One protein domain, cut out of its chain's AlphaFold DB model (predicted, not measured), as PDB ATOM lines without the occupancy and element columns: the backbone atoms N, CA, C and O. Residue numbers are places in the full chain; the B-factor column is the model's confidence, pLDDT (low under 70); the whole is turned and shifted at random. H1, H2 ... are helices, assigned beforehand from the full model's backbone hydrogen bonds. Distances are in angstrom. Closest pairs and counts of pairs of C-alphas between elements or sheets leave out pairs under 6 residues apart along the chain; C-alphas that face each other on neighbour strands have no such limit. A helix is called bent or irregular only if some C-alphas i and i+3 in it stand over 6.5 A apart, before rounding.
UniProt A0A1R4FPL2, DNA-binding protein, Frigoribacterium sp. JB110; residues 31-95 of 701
ATOM      1  N   GLN A  31     356.027 599.471 291.813       55.47
ATOM      2  CA  GLN A  31     356.598 598.274 291.175       55.47
ATOM      3  C   GLN A  31     357.357 597.380 292.162       55.47
ATOM      4  O   GLN A  31     357.184 596.161 292.133       55.47
ATOM      5  N   LYS A  32     358.168 597.960 293.060       58.88
ATOM      6  CA  LYS A  32     358.868 597.176 294.090       58.88
ATOM      7  C   LYS A  32     357.896 596.572 295.104       58.88
ATOM      8  O   LYS A  32     358.047 595.400 295.433       58.88
ATOM      9  N   ARG A  33     356.877 597.315 295.554       62.41
ATOM     10  CA  ARG A  33     355.825 596.786 296.441       62.41
ATOM     11  C   ARG A  33     355.054 595.648 295.783       62.41
ATOM     12  O   ARG A  33     354.870 594.619 296.420       62.41
ATOM     13  N   ALA A  34     354.678 595.776 294.511       67.06
ATOM     14  CA  ALA A  34     353.994 594.711 293.779       67.06
ATOM     15  C   ALA A  34     354.861 593.445 293.666       67.06
ATOM     16  O   ALA A  34     354.379 592.349 293.944       67.06
ATOM     17  N   ALA A  35     356.151 593.589 293.342       69.88
ATOM     18  CA  ALA A  35     357.085 592.464 293.277       69.88
ATOM     19  C   ALA A  35     357.294 591.790 294.647       69.88
ATOM     20  O   ALA A  35     357.246 590.565 294.740       69.88
ATOM     21  N   HIS A  36     357.462 592.569 295.722       72.44
ATOM     22  CA  HIS A  36     357.565 592.033 297.084       72.44
ATOM     23  C   HIS A  36     356.267 591.373 297.555       72.44
ATOM     24  O   HIS A  36     356.324 590.340 298.211       72.44
ATOM     25  N   THR A  37     355.109 591.925 297.193       70.38
ATOM     26  CA  THR A  37     353.794 591.357 297.525       70.38
ATOM     27  C   THR A  37     353.584 590.027 296.808       70.38
ATOM     28  O   THR A  37     353.184 589.053 297.439       70.38
ATOM     29  N   ALA A  38     353.927 589.951 295.518       71.62
ATOM     30  CA  ALA A  38     353.863 588.714 294.747       71.62
ATOM     31  C   ALA A  38     354.810 587.640 295.310       71.62
ATOM     32  O   ALA A  38     354.412 586.487 295.465       71.62
ATOM     33  N   GLU A  39     356.038 588.017 295.683       77.25
ATOM     34  CA  GLU A  39     356.991 587.085 296.293       77.25
ATOM     35  C   GLU A  39     356.549 586.640 297.695       77.25
ATOM     36  O   GLU A  39     356.620 585.456 298.016       77.25
ATOM     37  N   LEU A  40     356.009 587.548 298.513       74.12
ATOM     38  CA  LEU A  40     355.394 587.205 299.798       74.12
ATOM     39  C   LEU A  40     354.225 586.241 299.615       74.12
ATOM     40  O   LEU A  40     354.122 585.270 300.357       74.12
ATOM     41  N   GLN A  41     353.360 586.469 298.626       71.62
ATOM     42  CA  GLN A  41     352.243 585.577 298.327       71.62
ATOM     43  C   GLN A  41     352.737 584.197 297.872       71.62
ATOM     44  O   GLN A  41     352.217 583.183 298.339       71.62
ATOM     45  N   ARG A  42     353.784 584.138 297.038       79.88
ATOM     46  CA  ARG A  42     354.437 582.884 296.628       79.88
ATOM     47  C   ARG A  42     355.014 582.131 297.830       79.88
ATOM     48  O   ARG A  42     354.754 580.940 297.983       79.88
ATOM     49  N   LEU A  43     355.761 582.819 298.695       79.38
ATOM     50  CA  LEU A  43     356.361 582.239 299.900       79.38
ATOM     51  C   LEU A  43     355.299 581.784 300.907       79.38
ATOM     52  O   LEU A  43     355.428 580.699 301.471       79.38
ATOM     53  N   ARG A  44     354.223 582.558 301.092       72.81
ATOM     54  CA  ARG A  44     353.065 582.180 301.921       72.81
ATOM     55  C   ARG A  44     352.362 580.943 301.361       72.81
ATOM     56  O   ARG A  44     352.063 580.031 302.124       72.81
ATOM     57  N   GLY A  45     352.169 580.866 300.042       74.19
ATOM     58  CA  GLY A  45     351.609 579.687 299.375       74.19
ATOM     59  C   GLY A  45     352.487 578.443 299.537       74.19
ATOM     60  O   GLY A  45     351.987 577.368 299.867       74.19
ATOM     61  N   LEU A  46     353.810 578.587 299.395       78.38
ATOM     62  CA  LEU A  46     354.763 577.506 299.660       78.38
ATOM     63  C   LEU A  46     354.718 577.065 301.129       78.38
ATOM     64  O   LEU A  46     354.703 575.868 301.409       78.38
ATOM     65  N   GLN A  47     354.655 578.014 302.065       76.44
ATOM     66  CA  GLN A  47     354.537 577.729 303.493       76.44
ATOM     67  C   GLN A  47     353.239 576.980 303.820       76.44
ATOM     68  O   GLN A  47     353.275 576.025 304.591       76.44
ATOM     69  N   GLN A  48     352.106 577.386 303.239       72.88
ATOM     70  CA  GLN A  48     350.824 576.702 303.419       72.88
ATOM     71  C   GLN A  48     350.877 575.273 302.869       72.88
ATOM     72  O   GLN A  48     350.477 574.340 303.559       72.88
ATOM     73  N   TRP A  49     351.444 575.083 301.676       79.94
ATOM     74  CA  TRP A  49     351.628 573.750 301.108       79.94
ATOM     75  C   TRP A  49     352.503 572.867 302.006       79.94
ATOM     76  O   TRP A  49     352.067 571.778 302.374       79.94
ATOM     77  N   LEU A  50     353.672 573.359 302.442       79.19
ATOM     78  CA  LEU A  50     354.594 572.631 303.328       79.19
ATOM     79  C   LEU A  50     353.949 572.207 304.652       79.19
ATOM     80  O   LEU A  50     354.342 571.198 305.227       79.19
ATOM     81  N   ARG A  51     352.964 572.963 305.145       72.81
ATOM     82  CA  ARG A  51     352.213 572.597 306.354       72.81
ATOM     83  C   ARG A  51     351.277 571.422 306.142       72.81
ATOM     84  O   ARG A  51     351.057 570.678 307.087       72.81
ATOM     85  N   SER A  52     350.733 571.271 304.937       73.38
ATOM     86  CA  SER A  52     349.804 570.194 304.571       73.38
ATOM     87  C   SER A  52     350.479 568.982 303.917       73.38
ATOM     88  O   SER A  52     349.897 567.899 303.920       73.38
ATOM     89  N   ALA A  53     351.687 569.156 303.372       81.31
ATOM     90  CA  ALA A  53     352.417 568.125 302.644       81.31
ATOM     91  C   ALA A  53     352.775 566.946 303.562       81.31
ATOM     92  O   ALA A  53     353.278 567.131 304.671       81.31
ATOM     93  N   ASP A  54     352.503 565.732 303.092       80.81
ATOM     94  CA  ASP A  54     352.972 564.492 303.700       80.81
ATOM     95  C   ASP A  54     354.371 564.124 303.178       80.81
ATOM     96  O   ASP A  54     354.970 564.835 302.367       80.81
ATOM     97  N   PHE A  55     354.931 563.024 303.681       86.25
ATOM     98  CA  PHE A  55     356.264 562.588 303.271       86.25
ATOM     99  C   PHE A  55     356.319 562.235 301.781       86.25
ATOM    100  O   PHE A  55     357.292 562.593 301.125       86.25
ATOM    101  N   HIS A  56     355.255 561.642 301.231       84.94
ATOM    102  CA  HIS A  56     355.147 561.342 299.805       84.94
ATOM    103  C   HIS A  56     355.213 562.616 298.943       84.94
ATOM    104  O   HIS A  56     356.068 562.729 298.062       84.94
ATOM    105  N   ALA A  57     354.411 563.635 299.259       84.94
ATOM    106  CA  ALA A  57     354.375 564.907 298.535       84.94
ATOM    107  C   ALA A  57     355.684 565.712 298.624       84.94
ATOM    108  O   ALA A  57     355.932 566.580 297.787       84.94
ATOM    109  N   LEU A  58     356.524 565.452 299.633       86.44
ATOM    110  CA  LEU A  58     357.868 566.031 299.739       86.44
ATOM    111  C   LEU A  58     358.902 565.312 298.853       86.44
ATOM    112  O   LEU A  58     359.983 565.863 298.635       86.44
ATOM    113  N   THR A  59     358.588 564.114 298.347       81.44
ATOM    114  CA  THR A  59     359.489 563.297 297.514       81.44
ATOM    115  C   THR A  59     359.203 563.382 296.014       81.44
ATOM    116  O   THR A  59     360.159 563.388 295.237       81.44
ATOM    117  N   ASP A  60     357.937 563.498 295.592       74.62
ATOM    118  CA  ASP A  60     357.559 563.537 294.170       74.62
ATOM    119  C   ASP A  60     356.356 564.479 293.902       74.62
ATOM    120  O   ASP A  60     355.299 564.304 294.514       74.62
ATOM    121  N   PRO A  61     356.466 565.491 293.005       70.25
ATOM    122  CA  PRO A  61     357.673 565.939 292.302       70.25
ATOM    123  C   PRO A  61     358.654 566.660 293.230       70.25
ATOM    124  O   PRO A  61     358.241 567.407 294.121       70.25
ATOM    125  N   ARG A  62     359.963 566.493 292.977       73.38
ATOM    126  CA  ARG A  62     361.037 567.161 293.737       73.38
ATOM    127  C   ARG A  62     360.779 568.665 293.826       73.38
ATOM    128  O   ARG A  62     360.584 569.338 292.812       73.38
ATOM    129  N   ARG A  63     360.849 569.203 295.046       72.06
ATOM    130  CA  ARG A  63     360.784 570.644 295.311       72.06
ATOM    131  C   ARG A  63     362.044 571.129 296.006       72.06
ATOM    132  O   ARG A  63     362.621 570.419 296.822       72.06
ATOM    133  N   GLU A  64     362.445 572.356 295.691       71.88
ATOM    134  CA  GLU A  64     363.552 573.038 296.361       71.88
ATOM    135  C   GLU A  64     363.151 573.357 297.809       71.88
ATOM    136  O   GLU A  64     362.312 574.226 298.067       71.88
ATOM    137  N   LEU A  65     363.728 572.627 298.762       78.69
ATOM    138  CA  LEU A  65     363.597 572.906 300.190       78.69
ATOM    139  C   LEU A  65     364.904 573.505 300.687       78.69
ATOM    140  O   LEU A  65     365.981 573.084 300.284       78.69
ATOM    141  N   HIS A  66     364.816 574.466 301.601       81.25
ATOM    142  CA  HIS A  66     365.993 575.071 302.213       81.25
ATOM    143  C   HIS A  66     365.922 574.956 303.732       81.25
ATOM    144  O   HIS A  66     364.876 575.192 304.343       81.25
ATOM    145  N   ARG A  67     367.052 574.632 304.365       78.06
ATOM    146  CA  ARG A  67     367.211 574.753 305.820       78.06
ATOM    147  C   ARG A  67     367.278 576.222 306.234       78.06
ATOM    148  O   ARG A  67     367.434 577.129 305.418       78.06
ATOM    149  N   LYS A  68     367.201 576.464 307.546       73.69
ATOM    150  CA  LYS A  68     367.306 577.813 308.136       73.69
ATOM    151  C   LYS A  68     368.609 578.543 307.778       73.69
ATOM    152  O   LYS A  68     368.623 579.766 307.768       73.69
ATOM    153  N   ASP A  69     369.676 577.811 307.471       81.38
ATOM    154  CA  ASP A  69     370.972 578.330 307.015       81.38
ATOM    155  C   ASP A  69     371.050 578.538 305.488       81.38
ATOM    156  O   ASP A  69     372.117 578.846 304.961       81.38
ATOM    157  N   LYS A  70     369.915 578.410 304.785       77.00
ATOM    158  CA  LYS A  70     369.746 578.517 303.326       77.00
ATOM    159  C   LYS A  70     370.357 577.374 302.513       77.00
ATOM    160  O   LYS A  70     370.339 577.452 301.285       77.00
ATOM    161  N   THR A  71     370.836 576.309 303.153       83.50
ATOM    162  CA  THR A  71     371.306 575.120 302.429       83.50
ATOM    163  C   THR A  71     370.137 574.402 301.762       83.50
ATOM    164  O   THR A  71     369.106 574.183 302.400       83.50
ATOM    165  N   GLU A  72     370.279 574.077 300.475       82.56
ATOM    166  CA  GLU A  72     369.298 573.269 299.746       82.56
ATOM    167  C   GLU A  72     369.283 571.845 300.316       82.56
ATOM    168  O   GLU A  72     370.331 571.269 300.621       82.56
ATOM    169  N   VAL A  73     368.088 571.288 300.481       84.06
ATOM    170  CA  VAL A  73     367.854 569.942 300.993       84.06
ATOM    171  C   VAL A  73     366.897 569.213 300.069       84.06
ATOM    172  O   VAL A  73     365.783 569.667 299.828       84.06
ATOM    173  N   ASP A  74     367.314 568.036 299.617       85.50
ATOM    174  CA  ASP A  74     366.436 567.082 298.949       85.50
ATOM    175  C   ASP A  74     365.854 566.135 300.005       85.50
ATOM    176  O   ASP A  74     366.606 565.395 300.645       85.50
ATOM    177  N   PHE A  75     364.538 566.180 300.244       85.19
ATOM    178  CA  PHE A  75     363.909 565.384 301.305       85.19
ATOM    179  C   PHE A  75     364.115 563.880 301.090       85.19
ATOM    180  O   PHE A  75     364.413 563.163 302.047       85.19
ATOM    181  N   ARG A  76     364.032 563.422 299.835       86.06
ATOM    182  CA  ARG A  76     364.163 562.010 299.472       86.06
ATOM    183  C   ARG A  76     365.557 561.488 299.803       86.06
ATOM    184  O   ARG A  76     365.693 560.597 300.637       86.06
ATOM    185  N   THR A  77     366.593 562.094 299.226       83.31
ATOM    186  CA  THR A  77     367.976 561.635 299.421       83.31
ATOM    187  C   THR A  77     368.490 561.900 300.832       83.31
ATOM    188  O   THR A  77     369.278 561.127 301.368       83.31
ATOM    189  N   THR A  78     368.047 562.986 301.470       85.31
ATOM    190  CA  THR A  78     368.559 563.361 302.798       85.31
ATOM    191  C   THR A  78     367.937 562.537 303.923       85.31
ATOM    192  O   THR A  78     368.625 562.265 304.908       85.31
ATOM    193  N   TYR A  79     366.651 562.179 303.821       84.56
ATOM    194  CA  TYR A  79     365.912 561.573 304.932       84.56
ATOM    195  C   TYR A  79     365.317 560.207 304.627       84.56
ATOM    196  O   TYR A  79     365.244 559.412 305.553       84.56
ATOM    197  N   VAL A  80     364.894 559.926 303.393       85.00
ATOM    198  CA  VAL A  80     364.208 558.665 303.059       85.00
ATOM    199  C   VAL A  80     365.222 557.590 302.669       85.00
ATOM    200  O   VAL A  80     365.318 556.571 303.345       85.00
ATOM    201  N   GLU A  81     366.077 557.869 301.681       83.19
ATOM    202  CA  GLU A  81     367.127 556.942 301.208       83.19
ATOM    203  C   GLU A  81     368.204 556.675 302.284       83.19
ATOM    204  O   GLU A  81     368.963 555.708 302.220       83.19
ATOM    205  N   ALA A  82     368.264 557.520 303.318       84.81
ATOM    206  CA  ALA A  82     369.169 557.369 304.453       84.81
ATOM    207  C   ALA A  82     368.685 556.356 305.517       84.81
ATOM    208  O   ALA A  82     369.454 556.035 306.424       84.81
ATOM    209  N   LEU A  83     367.441 555.853 305.444       80.69
ATOM    210  CA  LEU A  83     366.829 555.020 306.497       80.69
ATOM    211  C   LEU A  83     367.341 553.570 306.561       80.69
ATOM    212  O   LEU A  83     367.009 552.866 307.510       80.69
ATOM    213  N   ALA A  84     368.176 553.128 305.614       71.44
ATOM    214  CA  ALA A  84     368.796 551.793 305.532       71.44
ATOM    215  C   ALA A  84     367.840 550.572 305.480       71.44
ATOM    216  O   ALA A  84     368.317 549.460 305.247       71.44
ATOM    217  N   ASP A  85     366.526 550.756 305.654       87.62
ATOM    218  CA  ASP A  85     365.477 549.737 305.525       87.62
ATOM    219  C   ASP A  85     364.656 549.968 304.237       87.62
ATOM    220  O   ASP A  85     363.892 550.937 304.174       87.62
ATOM    221  N   PRO A  86     364.774 549.082 303.225       85.94
ATOM    222  CA  PRO A  86     364.056 549.217 301.958       85.94
ATOM    223  C   PRO A  86     362.526 549.205 302.091       85.94
ATOM    224  O   PRO A  86     361.846 549.884 301.333       85.94
ATOM    225  N   LEU A  87     361.965 548.469 303.060       87.69
ATOM    226  CA  LEU A  87     360.510 548.416 303.242       87.69
ATOM    227  C   LEU A  87     359.983 549.744 303.791       87.69
ATOM    228  O   LEU A  87     358.910 550.198 303.407       87.69
ATOM    229  N   LEU A  88     360.726 550.361 304.711       85.75
ATOM    230  CA  LEU A  88     360.355 551.653 305.277       85.75
ATOM    231  C   LEU A  88     360.438 552.766 304.224       85.75
ATOM    232  O   LEU A  88     359.576 553.642 304.202       85.75
ATOM    233  N   GLU A  89     361.450 552.709 303.354       87.00
ATOM    234  CA  GLU A  89     361.572 553.582 302.185       87.00
ATOM    235  C   GLU A  89     360.352 553.445 301.266       87.00
ATOM    236  O   GLU A  89     359.677 554.447 301.029       87.00
ATOM    237  N   ASP A  90     360.005 552.224 300.842       88.12
ATOM    238  CA  ASP A  90     358.849 551.972 299.971       88.12
ATOM    239  C   ASP A  90     357.538 552.461 300.613       88.12
ATOM    240  O   ASP A  90     356.745 553.154 299.983       88.12
ATOM    241  N   LEU A  91     357.323 552.196 301.907       89.31
ATOM    242  CA  LEU A  91     356.117 552.640 302.613       89.31
ATOM    243  C   LEU A  91     355.998 554.171 302.713       89.31
ATOM    244  O   LEU A  91     354.880 554.691 302.727       89.31
ATOM    245  N   ILE A  92     357.111 554.900 302.805       87.69
ATOM    246  CA  ILE A  92     357.115 556.371 302.800       87.69
ATOM    247  C   ILE A  92     356.916 556.899 301.374       87.69
ATOM    248  O   ILE A  92     356.110 557.809 301.166       87.69
ATOM    249  N   LEU A  93     357.630 556.328 300.398       85.44
ATOM    250  CA  LEU A  93     357.572 556.726 298.991       85.44
ATOM    251  C   LEU A  93     356.223 556.417 298.344       85.44
ATOM    252  O   LEU A  93     355.828 557.166 297.462       85.44
ATOM    253  N   ASP A  94     355.495 555.403 298.804       86.12
ATOM    254  CA  ASP A  94     354.146 555.071 298.327       86.12
ATOM    255  C   ASP A  94     353.033 555.741 299.164       86.12
ATOM    256  O   ASP A  94     351.843 555.551 298.906       86.12
ATOM    257  N   GLY A  95     353.396 556.542 300.177       83.81
ATOM    258  CA  GLY A  95     352.451 557.302 301.007       83.81
ATOM    259  C   GLY A  95     351.683 556.480 302.050       83.81
ATOM    260  O   GLY A  95     350.699 556.958 302.611       83.81
TER     261      GLY A  95
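This is residues 31 to 95 of the 701 residues of the protein "DNA-binding protein" of Frigoribacterium sp. JB110 (UniProt A0A1R4FPL2). Start at residue 31 and you see a long helical arm, H1, leading into a small head of three short helices, H2, H3 and H4; residues 31 to 45 of H1 stick out free. In the head, H3 and H4 make a helical hairpin with H2 touching both, and between H2 and H3 a long loop, residues 60 to 74, folds out and back. The printed part has 65 residues, with four named helices in the order H1, H2, H3, H4 and no named strand, and its class is all helix. The whole is loose, with a radius of gyration of the C-alphas of 15.1 A, and spans 51 by 23 by 15 A, the arm making the length.

Begin with H1, residues 31 to 52, which touches no other helix. A tight link of 2 residues leads to H2, residues 55 to 59; the two are only just apart, their closest C-alphas 8.2 A from each other. Next look at H3, residues 75 to 83: it touches H2, the closest C-alphas being those of Thr 59 and Arg 76, 5.2 A apart. Then find H4, residues 86 to 93, which touches H2, closest at the C-alphas of His 56 and Leu 93, 5.3 A apart. H3 and H4 touch as a helical hairpin, closest at the C-alphas of Val 80 and Glu 89, 5.8 A apart, with a shallow tilt of 26 degrees, opposite ways. H1 is apart from H3 and from H4. In H1, H2 and H4 every O i to N i+4 pair is within hydrogen-bond range; in H3 2 of 5 are, and 1 of 6 O i to N i+3 pairs.

Find C-alpha 31 at (356.598, 598.274, 291.175); from there H1 runs 31.8 A to C-alpha 52 at (349.804, 570.194, 304.571). H2, from Phe 55 to Thr 59, measures 6.6 A. H3, from Phe 75 to Leu 83, measures 12.0 A and is irregular, but only just: C-alphas 78 and 81 are 6.8 A apart. H4 runs 10.4 A from Pro 86 to C-alpha 93 at (357.572, 556.726, 298.991).

The two C-alphas farthest apart are those of Gln 31 and Leu 87, 51.4 A. Residues 82 to 87 stand free, as do residues 31 to 45; without these stretches the body has 44 residues and spans 29 by 21 by 14 A. The link from H2 to H3 is long, with 15 residues; within it residues 65 to 66 pair with residues 72 to 73, antiparallel. The link from H3 to H4 is tight. The printed part has no cut. Its mean pLDDT is 78.9, and residues 31 to 35 are under 70, the model's low confidence.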